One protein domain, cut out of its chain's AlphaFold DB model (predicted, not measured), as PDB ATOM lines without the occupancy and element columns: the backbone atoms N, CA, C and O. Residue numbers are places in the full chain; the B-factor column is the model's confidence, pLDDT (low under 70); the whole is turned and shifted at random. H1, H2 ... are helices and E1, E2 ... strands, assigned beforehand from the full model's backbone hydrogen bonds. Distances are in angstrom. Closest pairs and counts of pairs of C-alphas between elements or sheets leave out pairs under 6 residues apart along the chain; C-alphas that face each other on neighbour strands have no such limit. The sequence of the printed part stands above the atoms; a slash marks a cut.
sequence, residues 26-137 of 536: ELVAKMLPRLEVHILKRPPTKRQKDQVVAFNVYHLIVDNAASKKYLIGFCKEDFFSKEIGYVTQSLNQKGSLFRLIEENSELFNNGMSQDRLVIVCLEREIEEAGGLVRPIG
ATOM      1  N   GLU A  26       5.389 -21.145 -24.187       44.84
ATOM      2  CA  GLU A  26       4.776 -20.504 -25.358       44.84
ATOM      3  C   GLU A  26       3.407 -21.081 -25.754       44.84
ATOM      4  O   GLU A  26       2.556 -20.350 -26.261       44.84
ATOM      5  N   LEU A  27       3.173 -22.378 -25.545       43.09
ATOM      6  CA  LEU A  27       1.913 -23.047 -25.880       43.09
ATOM      7  C   LEU A  27       0.866 -22.782 -24.794       43.09
ATOM      8  O   LEU A  27      -0.280 -22.460 -25.102       43.09
ATOM      9  N   VAL A  28       1.284 -22.784 -23.527       46.81
ATOM     10  CA  VAL A  28       0.432 -22.403 -22.390       46.81
ATOM     11  C   VAL A  28       0.006 -20.930 -22.484       46.81
ATOM     12  O   VAL A  28      -1.140 -20.600 -22.178       46.81
ATOM     13  N   ALA A  29       0.885 -20.047 -22.972       43.56
ATOM     14  CA  ALA A  29       0.574 -18.637 -23.211       43.56
ATOM     15  C   ALA A  29      -0.367 -18.395 -24.411       43.56
ATOM     16  O   ALA A  29      -1.064 -17.381 -24.438       43.56
ATOM     17  N   LYS A  30      -0.414 -19.313 -25.387       42.72
ATOM     18  CA  LYS A  30      -1.244 -19.201 -26.603       42.72
ATOM     19  C   LYS A  30      -2.627 -19.844 -26.488       42.72
ATOM     20  O   LYS A  30      -3.491 -19.534 -27.302       42.72
ATOM     21  N   MET A  31      -2.859 -20.734 -25.520       41.78
ATOM     22  CA  MET A  31      -4.064 -21.573 -25.538       41.78
ATOM     23  C   MET A  31      -5.351 -20.909 -25.032       41.78
ATOM     24  O   MET A  31      -6.415 -21.377 -25.419       41.78
ATOM     25  N   LEU A  32      -5.313 -19.807 -24.270       46.22
ATOM     26  CA  LEU A  32      -6.508 -19.004 -23.962       46.22
ATOM     27  C   LEU A  32      -6.111 -17.538 -23.702       46.22
ATOM     28  O   LEU A  32      -5.274 -17.303 -22.827       46.22
ATOM     29  N   PRO A  33      -6.697 -16.539 -24.396       53.12
ATOM     30  CA  PRO A  33      -6.465 -15.138 -24.058       53.12
ATOM     31  C   PRO A  33      -6.903 -14.897 -22.609       53.12
ATOM     32  O   PRO A  33      -8.028 -15.228 -22.225       53.12
ATOM     33  N   ARG A  34      -5.987 -14.367 -21.790       63.31
ATOM     34  CA  ARG A  34      -6.276 -13.989 -20.405       63.31
ATOM     35  C   ARG A  34      -7.368 -12.929 -20.441       63.31
ATOM     36  O   ARG A  34      -7.201 -11.912 -21.098       63.31
ATOM     37  N   LEU A  35      -8.484 -13.194 -19.772       69.06
ATOM     38  CA  LEU A  35      -9.541 -12.206 -19.598       69.06
ATOM     39  C   LEU A  35      -8.983 -11.059 -18.751       69.06
ATOM     40  O   LEU A  35      -8.427 -11.306 -17.679       69.06
ATOM     41  N   GLU A  36      -9.086  -9.832 -19.248       82.31
ATOM     42  CA  GLU A  36      -8.544  -8.642 -18.583       82.31
ATOM     43  C   GLU A  36      -9.673  -7.736 -18.096       82.31
ATOM     44  O   GLU A  36     -10.744  -7.676 -18.702       82.31
ATOM     45  N   VAL A  37      -9.431  -7.001 -17.009       85.50
ATOM     46  CA  VAL A  37     -10.311  -5.913 -16.575       85.50
ATOM     47  C   VAL A  37      -9.628  -4.592 -16.877       85.50
ATOM     48  O   VAL A  37      -8.626  -4.253 -16.246       85.50
ATOM     49  N   HIS A  38     -10.161  -3.818 -17.819       90.69
ATOM     50  CA  HIS A  38      -9.700  -2.447 -18.016       90.69
ATOM     51  C   HIS A  38     -10.355  -1.526 -16.993       90.69
ATOM     52  O   HIS A  38     -11.579  -1.513 -16.848       90.69
ATOM     53  N   ILE A  39      -9.537  -0.713 -16.330       89.56
ATOM     54  CA  ILE A  39      -9.986   0.257 -15.338       89.56
ATOM     55  C   ILE A  39      -9.965   1.635 -15.984       89.56
ATOM     56  O   ILE A  39      -8.914   2.240 -16.201       89.56
ATOM     57  N   LEU A  40     -11.147   2.121 -16.340       91.50
ATOM     58  CA  LEU A  40     -11.311   3.315 -17.155       91.50
ATOM     59  C   LEU A  40     -11.704   4.502 -16.278       91.50
ATOM     60  O   LEU A  40     -12.697   4.448 -15.570       91.50
ATOM     61  N   LYS A  41     -10.970   5.614 -16.367       90.38
ATOM     62  CA  LYS A  41     -11.342   6.896 -15.722       90.38
ATOM     63  C   LYS A  41     -12.170   7.810 -16.634       90.38
ATOM     64  O   LYS A  41     -12.404   8.971 -16.320       90.38
ATOM     65  N   ARG A  42     -12.498   7.331 -17.834       87.50
ATOM     66  CA  ARG A  42     -13.196   8.066 -18.893       87.50
ATOM     67  C   ARG A  42     -14.182   7.125 -19.585       87.50
ATOM     68  O   ARG A  42     -13.979   5.910 -19.524       87.50
ATOM     69  N   PRO A  43     -15.203   7.659 -20.277       89.94
ATOM     70  CA  PRO A  43     -16.104   6.843 -21.078       89.94
ATOM     71  C   PRO A  43     -15.340   5.956 -22.081       89.94
ATOM     72  O   PRO A  43     -14.373   6.418 -22.694       89.94
ATOM     73  N   PRO A  44     -15.757   4.692 -22.266       93.38
ATOM     74  CA  PRO A  44     -15.077   3.742 -23.140       93.38
ATOM     75  C   PRO A  44     -15.189   4.154 -24.613       93.38
ATOM     76  O   PRO A  44     -16.273   4.476 -25.110       93.38
ATOM     77  N   THR A  45     -14.069   4.092 -25.329       94.88
ATOM     78  CA  THR A  45     -14.010   4.309 -26.784       94.88
ATOM     79  C   THR A  45     -14.706   3.178 -27.546       94.88
ATOM     80  O   THR A  45     -14.863   2.078 -27.019       94.88
ATOM     81  N   LYS A  46     -15.078   3.406 -28.817       93.69
ATOM     82  CA  LYS A  46     -15.688   2.367 -29.672       93.69
ATOM     83  C   LYS A  46     -14.844   1.085 -29.703       93.69
ATOM     84  O   LYS A  46     -15.347   0.024 -29.374       93.69
ATOM     85  N   ARG A  47     -13.534   1.217 -29.940       92.62
ATOM     86  CA  ARG A  47     -12.585   0.091 -29.937       92.62
ATOM     87  C   ARG A  47     -12.603  -0.700 -28.625       92.62
ATOM     88  O   ARG A  47     -12.545  -1.920 -28.651       92.62
ATOM     89  N   GLN A  48     -12.675  -0.016 -27.483       91.81
ATOM     90  CA  GLN A  48     -12.748  -0.678 -26.179       91.81
ATOM     91  C   GLN A  48     -14.089  -1.399 -25.993       91.81
ATOM     92  O   GLN A  48     -14.117  -2.510 -25.482       91.81
ATOM     93  N   LYS A  49     -15.207  -0.810 -26.437       94.25
ATOM     94  CA  LYS A  49     -16.515  -1.487 -26.426       94.25
ATOM     95  C   LYS A  49     -16.498  -2.750 -27.290       94.25
ATOM     96  O   LYS A  49     -16.949  -3.797 -26.835       94.25
ATOM     97  N   ASP A  50     -15.901  -2.673 -28.479       90.06
ATOM     98  CA  ASP A  50     -15.771  -3.809 -29.399       90.06
ATOM     99  C   ASP A  50     -14.940  -4.952 -28.777       90.06
ATOM    100  O   ASP A  50     -15.257  -6.126 -28.960       90.06
ATOM    101  N   GLN A  51     -13.918  -4.635 -27.968       87.38
ATOM    102  CA  GLN A  51     -13.144  -5.638 -27.217       87.38
ATOM    103  C   GLN A  51     -13.983  -6.383 -26.170       87.38
ATOM    104  O   GLN A  51     -13.785  -7.585 -25.973       87.38
ATOM    105  N   VAL A  52     -14.919  -5.690 -25.519       87.56
ATOM    106  CA  VAL A  52     -15.841  -6.302 -24.554       87.56
ATOM    107  C   VAL A  52     -16.869  -7.184 -25.259       87.56
ATOM    108  O   VAL A  52     -17.133  -8.290 -24.798       87.56
ATOM    109  N   VAL A  53     -17.405  -6.751 -26.405       86.62
ATOM    110  CA  VAL A  53     -18.338  -7.555 -27.221       86.62
ATOM    111  C   VAL A  53     -17.659  -8.814 -27.774       86.62
ATOM    112  O   VAL A  53     -18.271  -9.875 -27.822       86.62
ATOM    113  N   ALA A  54     -16.365  -8.744 -28.095       84.38
ATOM    114  CA  ALA A  54     -15.555  -9.912 -28.455       84.38
ATOM    115  C   ALA A  54     -15.217 -10.834 -27.258       84.38
ATOM    116  O   ALA A  54     -14.490 -11.819 -27.418       84.38
ATOM    117  N   PHE A  55     -15.726 -10.526 -26.056       74.19
ATOM    118  CA  PHE A  55     -15.449 -11.210 -24.790       74.19
ATOM    119  C   PHE A  55     -13.966 -11.253 -24.399       74.19
ATOM    120  O   PHE A  55     -13.523 -12.164 -23.700       74.19
ATOM    121  N   ASN A  56     -13.164 -10.297 -24.860       69.62
ATOM    122  CA  ASN A  56     -11.738 -10.281 -24.542       69.62
ATOM    123  C   ASN A  56     -11.449  -9.563 -23.220       69.62
ATOM    124  O   ASN A  56     -10.419  -9.816 -22.601       69.62
ATOM    125  N   VAL A  57     -12.349  -8.672 -22.794       81.69
ATOM    126  CA  VAL A  57     -12.131  -7.745 -21.682       81.69
ATOM    127  C   VAL A  57     -13.457  -7.445 -20.976       81.69
ATOM    128  O   VAL A  57     -14.506  -7.427 -21.619       81.69
ATOM    129  N   TYR A  58     -13.409  -7.139 -19.682       88.75
ATOM    130  CA  TYR A  58     -14.469  -6.412 -18.978       88.75
ATOM    131  C   TYR A  58     -14.013  -5.004 -18.599       88.75
ATOM    132  O   TYR A  58     -12.830  -4.757 -18.374       88.75
ATOM    133  N   HIS A  59     -14.942  -4.055 -18.505       93.25
ATOM    134  CA  HIS A  59     -14.622  -2.707 -18.044       93.25
ATOM    135  C   HIS A  59     -15.104  -2.483 -16.615       93.25
ATOM    136  O   HIS A  59     -16.269  -2.723 -16.305       93.25
ATOM    137  N   LEU A  60     -14.229  -1.919 -15.789       92.12
ATOM    138  CA  LEU A  60     -14.594  -1.219 -14.565       92.12
ATOM    139  C   LEU A  60     -14.338   0.273 -14.791       92.12
ATOM    140  O   LEU A  60     -13.205   0.695 -15.000       92.12
ATOM    141  N   ILE A  61     -15.389   1.079 -14.797       93.12
ATOM    142  CA  ILE A  61     -15.323   2.507 -15.097       93.12
ATOM    143  C   ILE A  61     -15.448   3.277 -13.784       93.12
ATOM    144  O   ILE A  61     -16.453   3.177 -13.084       93.12
ATOM    145  N   VAL A  62     -14.431   4.062 -13.455       90.06
ATOM    146  CA  VAL A  62     -14.437   4.996 -12.330       90.06
ATOM    147  C   VAL A  62     -15.100   6.284 -12.814       90.06
ATOM    148  O   VAL A  62     -14.451   7.119 -13.441       90.06
ATOM    149  N   ASP A  63     -16.404   6.408 -12.568       85.94
ATOM    150  CA  ASP A  63     -17.216   7.558 -12.987       85.94
ATOM    151  C   ASP A  63     -16.887   8.793 -12.139       85.94
ATOM    152  O   ASP A  63     -16.566   9.864 -12.653       85.94
ATOM    153  N   ASN A  64     -16.857   8.625 -10.814       83.31
ATOM    154  CA  ASN A  64     -16.399   9.662  -9.896       83.31
ATOM    155  C   ASN A  64     -15.792   9.028  -8.638       83.31
ATOM    156  O   ASN A  64     -16.506   8.497  -7.784       83.31
ATOM    157  N   ALA A  65     -14.463   9.113  -8.527       74.56
ATOM    158  CA  ALA A  65     -13.709   8.543  -7.415       74.56
ATOM    159  C   ALA A  65     -14.055   9.205  -6.069       74.56
ATOM    160  O   ALA A  65     -14.162   8.516  -5.060       74.56
ATOM    161  N   ALA A  66     -14.296  10.522  -6.052       80.62
ATOM    162  CA  ALA A  66     -14.641  11.250  -4.829       80.62
ATOM    163  C   ALA A  66     -16.015  10.835  -4.282       80.62
ATOM    164  O   ALA A  66     -16.204  10.761  -3.071       80.62
ATOM    165  N   SER A  67     -16.962  10.511  -5.167       82.00
ATOM    166  CA  SER A  67     -18.287  10.016  -4.779       82.00
ATOM    167  C   SER A  67     -18.399   8.489  -4.769       82.00
ATOM    168  O   SER A  67     -19.520   7.988  -4.692       82.00
ATOM    169  N   LYS A  68     -17.286   7.753  -4.922       86.44
ATOM    170  CA  LYS A  68     -17.251   6.279  -4.997       86.44
ATOM    171  C   LYS A  68     -18.279   5.706  -5.987       86.44
ATOM    172  O   LYS A  68     -18.961   4.722  -5.710       86.44
ATOM    173  N   LYS A  69     -18.445   6.363  -7.140       90.94
ATOM    174  CA  LYS A  69     -19.339   5.898  -8.207       90.94
ATOM    175  C   LYS A  69     -18.534   5.117  -9.232       90.94
ATOM    176  O   LYS A  69     -17.657   5.674  -9.895       90.94
ATOM    177  N   TYR A  70     -18.868   3.840  -9.358       93.12
ATOM    178  CA  TYR A  70     -18.270   2.919 -10.313       93.12
ATOM    179  C   TYR A  70     -19.362   2.375 -11.238       93.12
ATOM    180  O   TYR A  70     -20.485   2.125 -10.798       93.12
ATOM    181  N   LEU A  71     -19.030   2.183 -12.510       94.62
ATOM    182  CA  LEU A  71     -19.858   1.473 -13.479       94.62
ATOM    183  C   LEU A  71     -19.115   0.220 -13.936       94.62
ATOM    184  O   LEU A  71     -17.889   0.211 -14.022       94.62
ATOM    185  N   ILE A  72     -19.854  -0.816 -14.291       95.38
ATOM    186  CA  ILE A  72     -19.328  -1.984 -14.990       95.38
ATOM    187  C   ILE A  72     -19.752  -1.920 -16.448       95.38
ATOM    188  O   ILE A  72     -20.852  -1.472 -16.767       95.38
ATOM    189  N   GLY A  73     -18.864  -2.335 -17.343       95.00
ATOM    190  CA  GLY A  73     -19.120  -2.396 -18.771       95.00
ATOM    191  C   GLY A  73     -18.892  -3.799 -19.303       95.00
ATOM    192  O   GLY A  73     -17.782  -4.324 -19.198       95.00
ATOM    193  N   PHE A  74     -19.933  -4.385 -19.878       94.69
ATOM    194  CA  PHE A  74     -19.979  -5.796 -20.248       94.69
ATOM    195  C   PHE A  74     -20.842  -6.013 -21.492       94.69
ATOM    196  O   PHE A  74     -21.474  -5.086 -22.000       94.69
ATOM    197  N   CYS A  75     -20.836  -7.236 -22.015       92.06
ATOM    198  CA  CYS A  75     -21.661  -7.610 -23.155       92.06
ATOM    199  C   CYS A  75     -22.985  -8.229 -22.688       92.06
ATOM    200  O   CYS A  75     -23.021  -8.990 -21.723       92.06
ATOM    201  N   LYS A  76     -24.085  -7.897 -23.359       93.06
ATOM    202  CA  LYS A  76     -25.425  -8.404 -23.055       93.06
ATOM    203  C   LYS A  76     -26.133  -8.758 -24.354       93.06
ATOM    204  O   LYS A  76     -26.042  -8.007 -25.320       93.06
ATOM    205  N   GLU A  77     -26.808  -9.900 -24.367       90.81
ATOM    206  CA  GLU A  77     -27.679 -10.296 -25.473       90.81
ATOM    207  C   GLU A  77     -29.006  -9.545 -25.346       90.81
ATOM    208  O   GLU A  77     -29.661  -9.597 -24.299       90.81
ATOM    209  N   ASP A  78     -29.399  -8.829 -26.392       89.75
ATOM    210  CA  ASP A  78     -30.719  -8.222 -26.460       89.75
ATOM    211  C   ASP A  78     -31.796  -9.306 -26.609       89.75
ATOM    212  O   ASP A  78     -31.675 -10.245 -27.399       89.75
ATOM    213  N   PHE A  79     -32.871  -9.180 -25.830       78.50
ATOM    214  CA  PHE A  79     -33.880 -10.231 -25.725       78.50
ATOM    215  C   PHE A  79     -34.636 -10.459 -27.040       78.50
ATOM    216  O   PHE A  79     -34.966 -11.602 -27.361       78.50
ATOM    217  N   PHE A  80     -34.900  -9.388 -27.796       82.25
ATOM    218  CA  PHE A  80     -35.733  -9.436 -28.998       82.25
ATOM    219  C   PHE A  80     -34.916  -9.703 -30.258       82.25
ATOM    220  O   PHE A  80     -35.308 -10.525 -31.082       82.25
ATOM    221  N   SER A  81     -33.785  -9.019 -30.406       87.44
ATOM    222  CA  SER A  81     -32.943  -9.088 -31.603       87.44
ATOM    223  C   SER A  81     -31.907 -10.205 -31.557       87.44
ATOM    224  O   SER A  81     -31.387 -10.575 -32.607       87.44
ATOM    225  N   LYS A  82     -31.604 -10.752 -30.368       88.12
ATOM    226  CA  LYS A  82     -30.505 -11.707 -30.152       88.12
ATOM    227  C   LYS A  82     -29.115 -11.144 -30.461       88.12
ATOM    228  O   LYS A  82     -28.137 -11.888 -30.472       88.12
ATOM    229  N   GLU A  83     -29.001  -9.834 -30.673       92.00
ATOM    230  CA  GLU A  83     -27.724  -9.172 -30.902       92.00
ATOM    231  C   GLU A  83     -26.966  -8.969 -29.587       92.00
ATOM    232  O   GLU A  83     -27.545  -8.639 -28.550       92.00
ATOM    233  N   ILE A  84     -25.646  -9.157 -29.622       89.38
ATOM    234  CA  ILE A  84     -24.776  -8.925 -28.467       89.38
ATOM    235  C   ILE A  84     -24.292  -7.475 -28.505       89.38
ATOM    236  O   ILE A  84     -23.539  -7.082 -29.396       89.38
ATOM    237  N   GLY A  85     -24.701  -6.690 -27.512       93.06
ATOM    238  CA  GLY A  85     -24.343  -5.281 -27.375       93.06
ATOM    239  C   GLY A  85     -23.471  -5.000 -26.154       93.06
ATOM    240  O   GLY A  85     -23.482  -5.739 -25.171       93.06
ATOM    241  N   TYR A  86     -22.725  -3.893 -26.198       95.69
ATOM    242  CA  TYR A  86     -22.038  -3.351 -25.025       95.69
ATOM    243  C   TYR A  86     -23.014  -2.551 -24.160       95.69
ATOM    244  O   TYR A  86     -23.623  -1.593 -24.638       95.69
ATOM    245  N   VAL A  87     -23.101  -2.893 -22.879       95.19
ATOM    246  CA  VAL A  87     -23.950  -2.213 -21.897       95.19
ATOM    247  C   VAL A  87     -23.095  -1.753 -20.720       95.19
ATOM    248  O   VAL A  87     -22.117  -2.402 -20.347       95.19
ATOM    249  N   THR A  88     -23.462  -0.612 -20.139       95.88
ATOM    250  CA  THR A  88     -22.898  -0.117 -18.879       95.88
ATOM    251  C   THR A  88     -23.956  -0.101 -17.794       95.88
ATOM    252  O   THR A  88     -25.076   0.338 -18.049       95.88
ATOM    253  N   GLN A  89     -23.592  -0.496 -16.579       95.62
ATOM    254  CA  GLN A  89     -24.483  -0.477 -15.421       95.62
ATOM    255  C   GLN A  89     -23.758   0.041 -14.183       95.62
ATOM    256  O   GLN A  89     -22.568  -0.208 -14.012       95.62
ATOM    257  N   SER A  90     -24.471   0.761 -13.315       94.88
ATOM    258  CA  SER A  90     -23.935   1.174 -12.016       94.88
ATOM    259  C   SER A  90     -23.593  -0.038 -11.162       94.88
ATOM    260  O   SER A  90     -24.413  -0.944 -11.019       94.88
ATOM    261  N   LEU A  91     -22.393  -0.033 -10.582       92.75
ATOM    262  CA  LEU A  91     -21.948  -1.091  -9.688       92.75
ATOM    263  C   LEU A  91     -22.793  -1.092  -8.407       92.75
ATOM    264  O   LEU A  91     -23.043  -0.035  -7.819       92.75
ATOM    265  N   ASN A  92     -23.214  -2.273  -7.957       89.12
ATOM    266  CA  ASN A  92     -23.974  -2.411  -6.724       89.12
ATOM    267  C   ASN A  92     -23.095  -2.052  -5.514       89.12
ATOM    268  O   ASN A  92     -22.125  -2.743  -5.215       89.12
ATOM    269  N   GLN A  93     -23.459  -1.005  -4.769       89.56
ATOM    270  CA  GLN A  93     -22.700  -0.559  -3.589       89.56
ATOM    271  C   GLN A  93     -22.682  -1.583  -2.442       89.56
ATOM    272  O   GLN A  93     -21.851  -1.493  -1.544       89.56
ATOM    273  N   LYS A  94     -23.596  -2.557  -2.454       85.50
ATOM    274  CA  LYS A  94     -23.609  -3.678  -1.503       85.50
ATOM    275  C   LYS A  94     -22.922  -4.932  -2.061       85.50
ATOM    276  O   LYS A  94     -22.788  -5.923  -1.346       85.50
ATOM    277  N   GLY A  95     -22.506  -4.889  -3.324       82.19
ATOM    278  CA  GLY A  95     -21.890  -5.989  -4.050       82.19
ATOM    279  C   GLY A  95     -20.497  -6.352  -3.536       82.19
ATOM    280  O   GLY A  95     -19.805  -5.547  -2.903       82.19
ATOM    281  N   SER A  96     -20.066  -7.584  -3.807       80.94
ATOM    282  CA  SER A  96     -18.735  -8.075  -3.415       80.94
ATOM    283  C   SER A  96     -17.611  -7.334  -4.144       80.94
ATOM    284  O   SER A  96     -16.595  -7.015  -3.527       80.94
ATOM    285  N   LEU A  97     -17.811  -6.967  -5.416       87.12
ATOM    286  CA  LEU A  97     -16.839  -6.171  -6.171       87.12
ATOM    287  C   LEU A  97     -16.662  -4.767  -5.575       87.12
ATOM    288  O   LEU A  97     -15.536  -4.285  -5.490       87.12
ATOM    289  N   PHE A  98     -17.745  -4.116  -5.142       89.50
ATOM    290  CA  PHE A  98     -17.660  -2.787  -4.530       89.50
ATOM    291  C   PHE A  98     -16.866  -2.828  -3.221       89.50
ATOM    292  O   PHE A  98     -15.942  -2.040  -3.042       89.50
ATOM    293  N   ARG A  99     -17.158  -3.799  -2.343       85.56
ATOM    294  CA  ARG A  99     -16.382  -4.022  -1.111       85.56
ATOM    295  C   ARG A  99     -14.906  -4.298  -1.406       85.56
ATOM    296  O   ARG A  99     -14.044  -3.684  -0.791       85.56
ATOM    297  N   LEU A 100     -14.615  -5.137  -2.404       82.94
ATOM    298  CA  LEU A 100     -13.245  -5.424  -2.838       82.94
ATOM    299  C   LEU A 100     -12.498  -4.154  -3.284       82.94
ATOM    300  O   LEU A 100     -11.332  -3.993  -2.930       82.94
ATOM    301  N   ILE A 101     -13.154  -3.261  -4.035       86.62
ATOM    302  CA  ILE A 101     -12.584  -1.967  -4.453       86.62
ATOM    303  C   ILE A 101     -12.275  -1.083  -3.244       86.62
ATOM    304  O   ILE A 101     -11.193  -0.504  -3.170       86.62
ATOM    305  N   GLU A 102     -13.206  -0.996  -2.297       86.88
ATOM    306  CA  GLU A 102     -13.077  -0.151  -1.108       86.88
ATOM    307  C   GLU A 102     -11.985  -0.644  -0.152       86.88
ATOM    308  O   GLU A 102     -11.190   0.149   0.348       86.88
ATOM    309  N   GLU A 103     -11.909  -1.954   0.069       82.19
ATOM    310  CA  GLU A 103     -10.946  -2.567   0.985       82.19
ATOM    311  C   GLU A 103      -9.547  -2.705   0.369       82.19
ATOM    312  O   GLU A 103      -8.554  -2.738   1.090       82.19
ATOM    313  N   ASN A 104      -9.450  -2.795  -0.964       81.31
ATOM    314  CA  ASN A 104      -8.204  -3.095  -1.671       81.31
ATOM    315  C   ASN A 104      -8.014  -2.193  -2.899       81.31
ATOM    316  O   ASN A 104      -7.748  -2.675  -4.005       81.31
ATOM    317  N   SER A 105      -8.122  -0.875  -2.714       80.88
ATOM    318  CA  SER A 105      -8.005   0.118  -3.799       80.88
ATOM    319  C   SER A 105      -6.720  -0.015  -4.636       80.88
ATOM    320  O   SER A 105      -6.720   0.262  -5.836       80.88
ATOM    321  N   GLU A 106      -5.640  -0.538  -4.047       77.44
ATOM    322  CA  GLU A 106      -4.374  -0.821  -4.732       77.44
ATOM    323  C   GLU A 106      -4.509  -1.800  -5.907       77.44
ATOM    324  O   GLU A 106      -3.792  -1.669  -6.900       77.44
ATOM    325  N   LEU A 107      -5.473  -2.730  -5.854       71.12
ATOM    326  CA  LEU A 107      -5.740  -3.684  -6.941       71.12
ATOM    327  C   LEU A 107      -6.262  -3.012  -8.213       71.12
ATOM    328  O   LEU A 107      -6.303  -3.644  -9.271       71.12
ATOM    329  N   PHE A 108      -6.649  -1.740  -8.105       75.56
ATOM    330  CA  PHE A 108      -7.315  -0.989  -9.154       75.56
ATOM    331  C   PHE A 108      -6.495   0.200  -9.680       75.56
ATOM    332  O   PHE A 108      -6.915   0.884 -10.614       75.56
ATOM    333  N   ASN A 109      -5.295   0.432  -9.139       71.62
ATOM    334  CA  ASN A 109      -4.506   1.628  -9.450       71.62
ATOM    335  C   ASN A 109      -3.712   1.551 -10.768       71.62
ATOM    336  O   ASN A 109      -3.350   2.591 -11.318       71.62
ATOM    337  N   ASN A 110      -3.500   0.357 -11.331       69.56
ATOM    338  CA  ASN A 110      -2.608   0.155 -12.484       69.56
ATOM    339  C   ASN A 110      -3.292   0.255 -13.863       69.56
ATOM    340  O   ASN A 110      -2.720  -0.161 -14.866       69.56
ATOM    341  N   GLY A 111      -4.519   0.790 -13.943       65.25
ATOM    342  CA  GLY A 111      -5.254   1.000 -15.206       65.25
ATOM    343  C   GLY A 111      -5.768  -0.279 -15.882       65.25
ATOM    344  O   GLY A 111      -6.725  -0.228 -16.652       65.25
ATOM    345  N   MET A 112      -5.200  -1.434 -15.549       67.50
ATOM    346  CA  MET A 112      -5.718  -2.759 -15.867       67.50
ATOM    347  C   MET A 112      -5.506  -3.677 -14.668       67.50
ATOM    348  O   MET A 112      -4.497  -3.576 -13.968       67.50
ATOM    349  N   SER A 113      -6.452  -4.583 -14.443       70.19
ATOM    350  CA  SER A 113      -6.322  -5.646 -13.458       70.19
ATOM    351  C   SER A 113      -6.493  -6.995 -14.140       70.19
ATOM    352  O   SER A 113      -7.485  -7.257 -14.817       70.19
ATOM    353  N   GLN A 114      -5.497  -7.854 -13.954       63.00
ATOM    354  CA  GLN A 114      -5.608  -9.293 -14.196       63.00
ATOM    355  C   GLN A 114      -5.833 -10.038 -12.871       63.00
ATOM    356  O   GLN A 114      -5.695 -11.264 -12.810       63.00
ATOM    357  N   ASP A 115      -6.123  -9.303 -11.786       71.56
ATOM    358  CA  ASP A 115      -6.420  -9.922 -10.507       71.56
ATOM    359  C   ASP A 115      -7.719 -10.718 -10.641       71.56
ATOM    360  O   ASP A 115      -8.778 -10.219 -11.020       71.56
ATOM    361  N   ARG A 116      -7.616 -12.015 -10.379       66.25
ATOM    362  CA  ARG A 116      -8.702 -12.955 -10.640       66.25
ATOM    363  C   ARG A 116      -9.858 -12.796  -9.676       66.25
ATOM    364  O   ARG A 116     -10.976 -13.129 -10.040       66.25
ATOM    365  N   LEU A 117      -9.593 -12.283  -8.478       66.88
ATOM    366  CA  LEU A 117     -10.637 -11.952  -7.523       66.88
ATOM    367  C   LEU A 117     -11.511 -10.827  -8.078       66.88
ATOM    368  O   LEU A 117     -12.733 -10.920  -8.046       66.88
ATOM    369  N   VAL A 118     -10.869  -9.824  -8.686       79.69
ATOM    370  CA  VAL A 118     -11.551  -8.729  -9.383       79.69
ATOM    371  C   VAL A 118     -12.391  -9.268 -10.535       79.69
ATOM    372  O   VAL A 118     -13.554  -8.901 -10.643       79.69
ATOM    373  N   ILE A 119     -11.841 -10.172 -11.353       82.44
ATOM    374  CA  ILE A 119     -12.570 -10.788 -12.473       82.44
ATOM    375  C   ILE A 119     -13.794 -11.571 -11.981       82.44
ATOM    376  O   ILE A 119     -14.879 -11.354 -12.501       82.44
ATOM    377  N   VAL A 120     -13.653 -12.432 -10.966       75.31
ATOM    378  CA  VAL A 120     -14.767 -13.245 -10.437       75.31
ATOM    379  C   VAL A 120     -15.868 -12.368  -9.841       75.31
ATOM    380  O   VAL A 120     -17.047 -12.574 -10.126       75.31
ATOM    381  N   CYS A 121     -15.499 -11.372  -9.031       79.69
ATOM    382  CA  CYS A 121     -16.468 -10.432  -8.475       79.69
ATOM    383  C   CYS A 121     -17.156  -9.617  -9.583       79.69
ATOM    384  O   CYS A 121     -18.358  -9.388  -9.512       79.69
ATOM    385  N   LEU A 122     -16.423  -9.225 -10.627       86.94
ATOM    386  CA  LEU A 122     -16.967  -8.499 -11.774       86.94
ATOM    387  C   LEU A 122     -17.914  -9.352 -12.616       86.94
ATOM    388  O   LEU A 122     -19.000  -8.892 -12.947       86.94
ATOM    389  N   GLU A 123     -17.554 -10.593 -12.923       86.38
ATOM    390  CA  GLU A 123     -18.413 -11.530 -13.648       86.38
ATOM    391  C   GLU A 123     -19.733 -11.783 -12.927       86.38
ATOM    392  O   GLU A 123     -20.780 -11.829 -13.562       86.38
ATOM    393  N   ARG A 124     -19.710 -11.887 -11.599       82.19
ATOM    394  CA  ARG A 124     -20.929 -12.025 -10.799       82.19
ATOM    395  C   ARG A 124     -21.857 -10.821 -10.954       82.19
ATOM    396  O   ARG A 124     -23.043 -11.000 -11.208       82.19
ATOM    397  N   GLU A 125     -21.321  -9.607 -10.835       88.94
ATOM    398  CA  GLU A 125     -22.102  -8.377 -11.028       88.94
ATOM    399  C   GLU A 125     -22.650  -8.286 -12.462       88.94
ATOM    400  O   GLU A 125     -23.770  -7.825 -12.682       88.94
ATOM    401  N   ILE A 126     -21.889  -8.780 -13.443       90.62
ATOM    402  CA  ILE A 126     -22.314  -8.888 -14.842       90.62
ATOM    403  C   ILE A 126     -23.452  -9.907 -14.996       90.62
ATOM    404  O   ILE A 126     -24.453  -9.582 -15.631       90.62
ATOM    405  N   GLU A 127     -23.347 -11.106 -14.415       86.88
ATOM    406  CA  GLU A 127     -24.422 -12.113 -14.429       86.88
ATOM    407  C   GLU A 127     -25.706 -11.561 -13.790       86.88
ATOM    408  O   GLU A 127     -26.786 -11.693 -14.364       86.88
ATOM    409  N   GLU A 128     -25.599 -10.907 -12.626       85.62
ATOM    410  CA  GLU A 128     -26.738 -10.313 -11.908       85.62
ATOM    411  C   GLU A 128     -27.394  -9.172 -12.709       85.62
ATOM    412  O   GLU A 128     -28.611  -8.985 -12.666       85.62
ATOM    413  N   ALA A 129     -26.612  -8.466 -13.525       89.00
ATOM    414  CA  ALA A 129     -27.078  -7.481 -14.497       89.00
ATOM    415  C   ALA A 129     -27.694  -8.092 -15.784       89.00
ATOM    416  O   ALA A 129     -28.154  -7.374 -16.688       89.00
ATOM    417  N   GLY A 130     -27.722  -9.424 -15.889       89.62
ATOM    418  CA  GLY A 130     -28.169 -10.164 -17.069       89.62
ATOM    419  C   GLY A 130     -27.196 -10.073 -18.244       89.62
ATOM    420  O   GLY A 130     -27.621 -10.175 -19.393       89.62
ATOM    421  N   GLY A 131     -25.923  -9.794 -17.975       90.00
ATOM    422  CA  GLY A 131     -24.840  -9.814 -18.944       90.00
ATOM    423  C   GLY A 131     -24.309 -11.218 -19.212       90.00
ATOM    424  O   GLY A 131     -24.523 -12.156 -18.445       90.00
ATOM    425  N   LEU A 132     -23.595 -11.358 -20.323       86.56
ATOM    426  CA  LEU A 132     -22.948 -12.597 -20.720       86.56
ATOM    427  C   LEU A 132     -21.567 -12.680 -20.059       86.56
ATOM    428  O   LEU A 132     -20.724 -11.792 -20.213       86.56
ATOM    429  N   VAL A 133     -21.313 -13.783 -19.363       84.94
ATOM    430  CA  VAL A 133     -19.991 -14.120 -18.825       84.94
ATOM    431  C   VAL A 133     -19.378 -15.281 -19.590       84.94
ATOM    432  O   VAL A 133     -20.087 -16.182 -20.046       84.94
ATOM    433  N   ARG A 134     -18.050 -15.276 -19.756       71.44
ATOM    434  CA  ARG A 134     -17.379 -16.449 -20.325       71.44
ATOM    435  C   ARG A 134     -17.447 -17.580 -19.291       71.44
ATOM    436  O   ARG A 134     -17.146 -17.340 -18.127       71.44
ATOM    437  N   PRO A 135     -17.785 -18.824 -19.677       54.81
ATOM    438  CA  PRO A 135     -17.720 -19.950 -18.755       54.81
ATOM    439  C   PRO A 135     -16.257 -20.169 -18.363       54.81
ATOM    440  O   PRO A 135     -15.474 -20.746 -19.124       54.81
ATOM    441  N   ILE A 136     -15.849 -19.679 -17.193       53.16
ATOM    442  CA  ILE A 136     -14.487 -19.884 -16.727       53.16
ATOM    443  C   ILE A 136     -14.333 -21.337 -16.254       53.16
ATOM    444  O   ILE A 136     -14.489 -21.664 -15.082       53.16
ATOM    445  N   GLY A 137     -13.941 -22.221 -17.169       44.06
ATOM    446  CA  GLY A 137     -13.472 -23.562 -16.816       44.06
ATOM    447  C   GLY A 137     -12.111 -23.576 -16.097       44.06
ATOM    448  O   GLY A 137     -11.726 -24.611 -15.565       44.06
TER     449      GLY A 137
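This is residues 26 to 137 of the 536 residues of an uncharacterized protein of Coxiella sp. RIFCSPHIGHO2_12_FULL_42_15 (UniProt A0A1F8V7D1). A twisted sheet of four strands, E1 to E4, forms a slab with a helix on each face: the short H2 stands up from one face, over E2 and E3, and the longer H5 crosses the strands on the other, with H3 packed on H5. At one end, residues 26 to 32, with H1, stick out as a free arm. The printed part has 112 residues, with five named helices and four named strands in the order H1 E1 H2 E2 E3 E4 H3 H4 H5, of the mixed class. The sheet is mixed, in the order E1 E2 E3 E4. The whole is compact, with a radius of gyration of the C-alphas of 13.8 A, and spans 42 by 36 by 25 A.

H1, residues 26 to 30, begins at C-alpha 26 at (4.776, -20.504, -25.358). E1 is residues 36 to 40, 12.4 A long, and H2 is residues 46 to 53, 10.6 A. E2, residues 57 to 64, measures 21.5 A; E3, residues 69 to 77, 25.1 A; E4, residues 84 to 90, 19.3 A, ending at C-alpha 90 at (-23.935, 1.174, -12.016). H3 is residues 96 to 103, 10.5 A, and H4 is residues 105 to 108, 5.5 A. H5, residues 116 to 128, is 18.3 A long and ends at C-alpha 128 at (-26.738, -10.313, -11.908).

E1 and E2 are parallel neighbours, with N 40 and O 60 at 2.8 A; with H2 they form a strand-helix-strand unit, two parallel strands joined through a helix, with a right-handed crossover. E2, E3 and E4 form a meander, each strand the antiparallel neighbour of the one before; N 61 and O 71 are 2.8 A apart, and N 72 and O 89 are 2.8 A apart. H2 stands up from the sheet at a height of 7.4 A; its closest C-alphas to E3 are Val 53 and Cys 75, 5.3 A. On the opposite face H5, at a height of 9.2 A, runs across the strands, at 66 degrees to E3 on the local plane; the C-alphas of Phe 74 and Ile 126 are closest, 6.7 A. These are three layers, helices on both faces of a sheet. H3 and H5 touch, closest at the C-alphas of Leu 97 and Cys 121, 4.9 A, at a steep tilt of 43 degrees, opposite ways. H4 only grazes the sheet, with residue 108. In H1, H2, H3 and H5 every O i to N i+4 pair is within hydrogen-bond range; H4 is too short for one.

The C-alphas of Leu 27 and Ser 67 are farthest apart, 44.1 A. The printed part has no cut, and no link is long. Mean pLDDT of the printed part is 81.2; it is under 70 at residues 26 to 35, 56, 110 to 112, 114, 116 to 117 and 135 to 137.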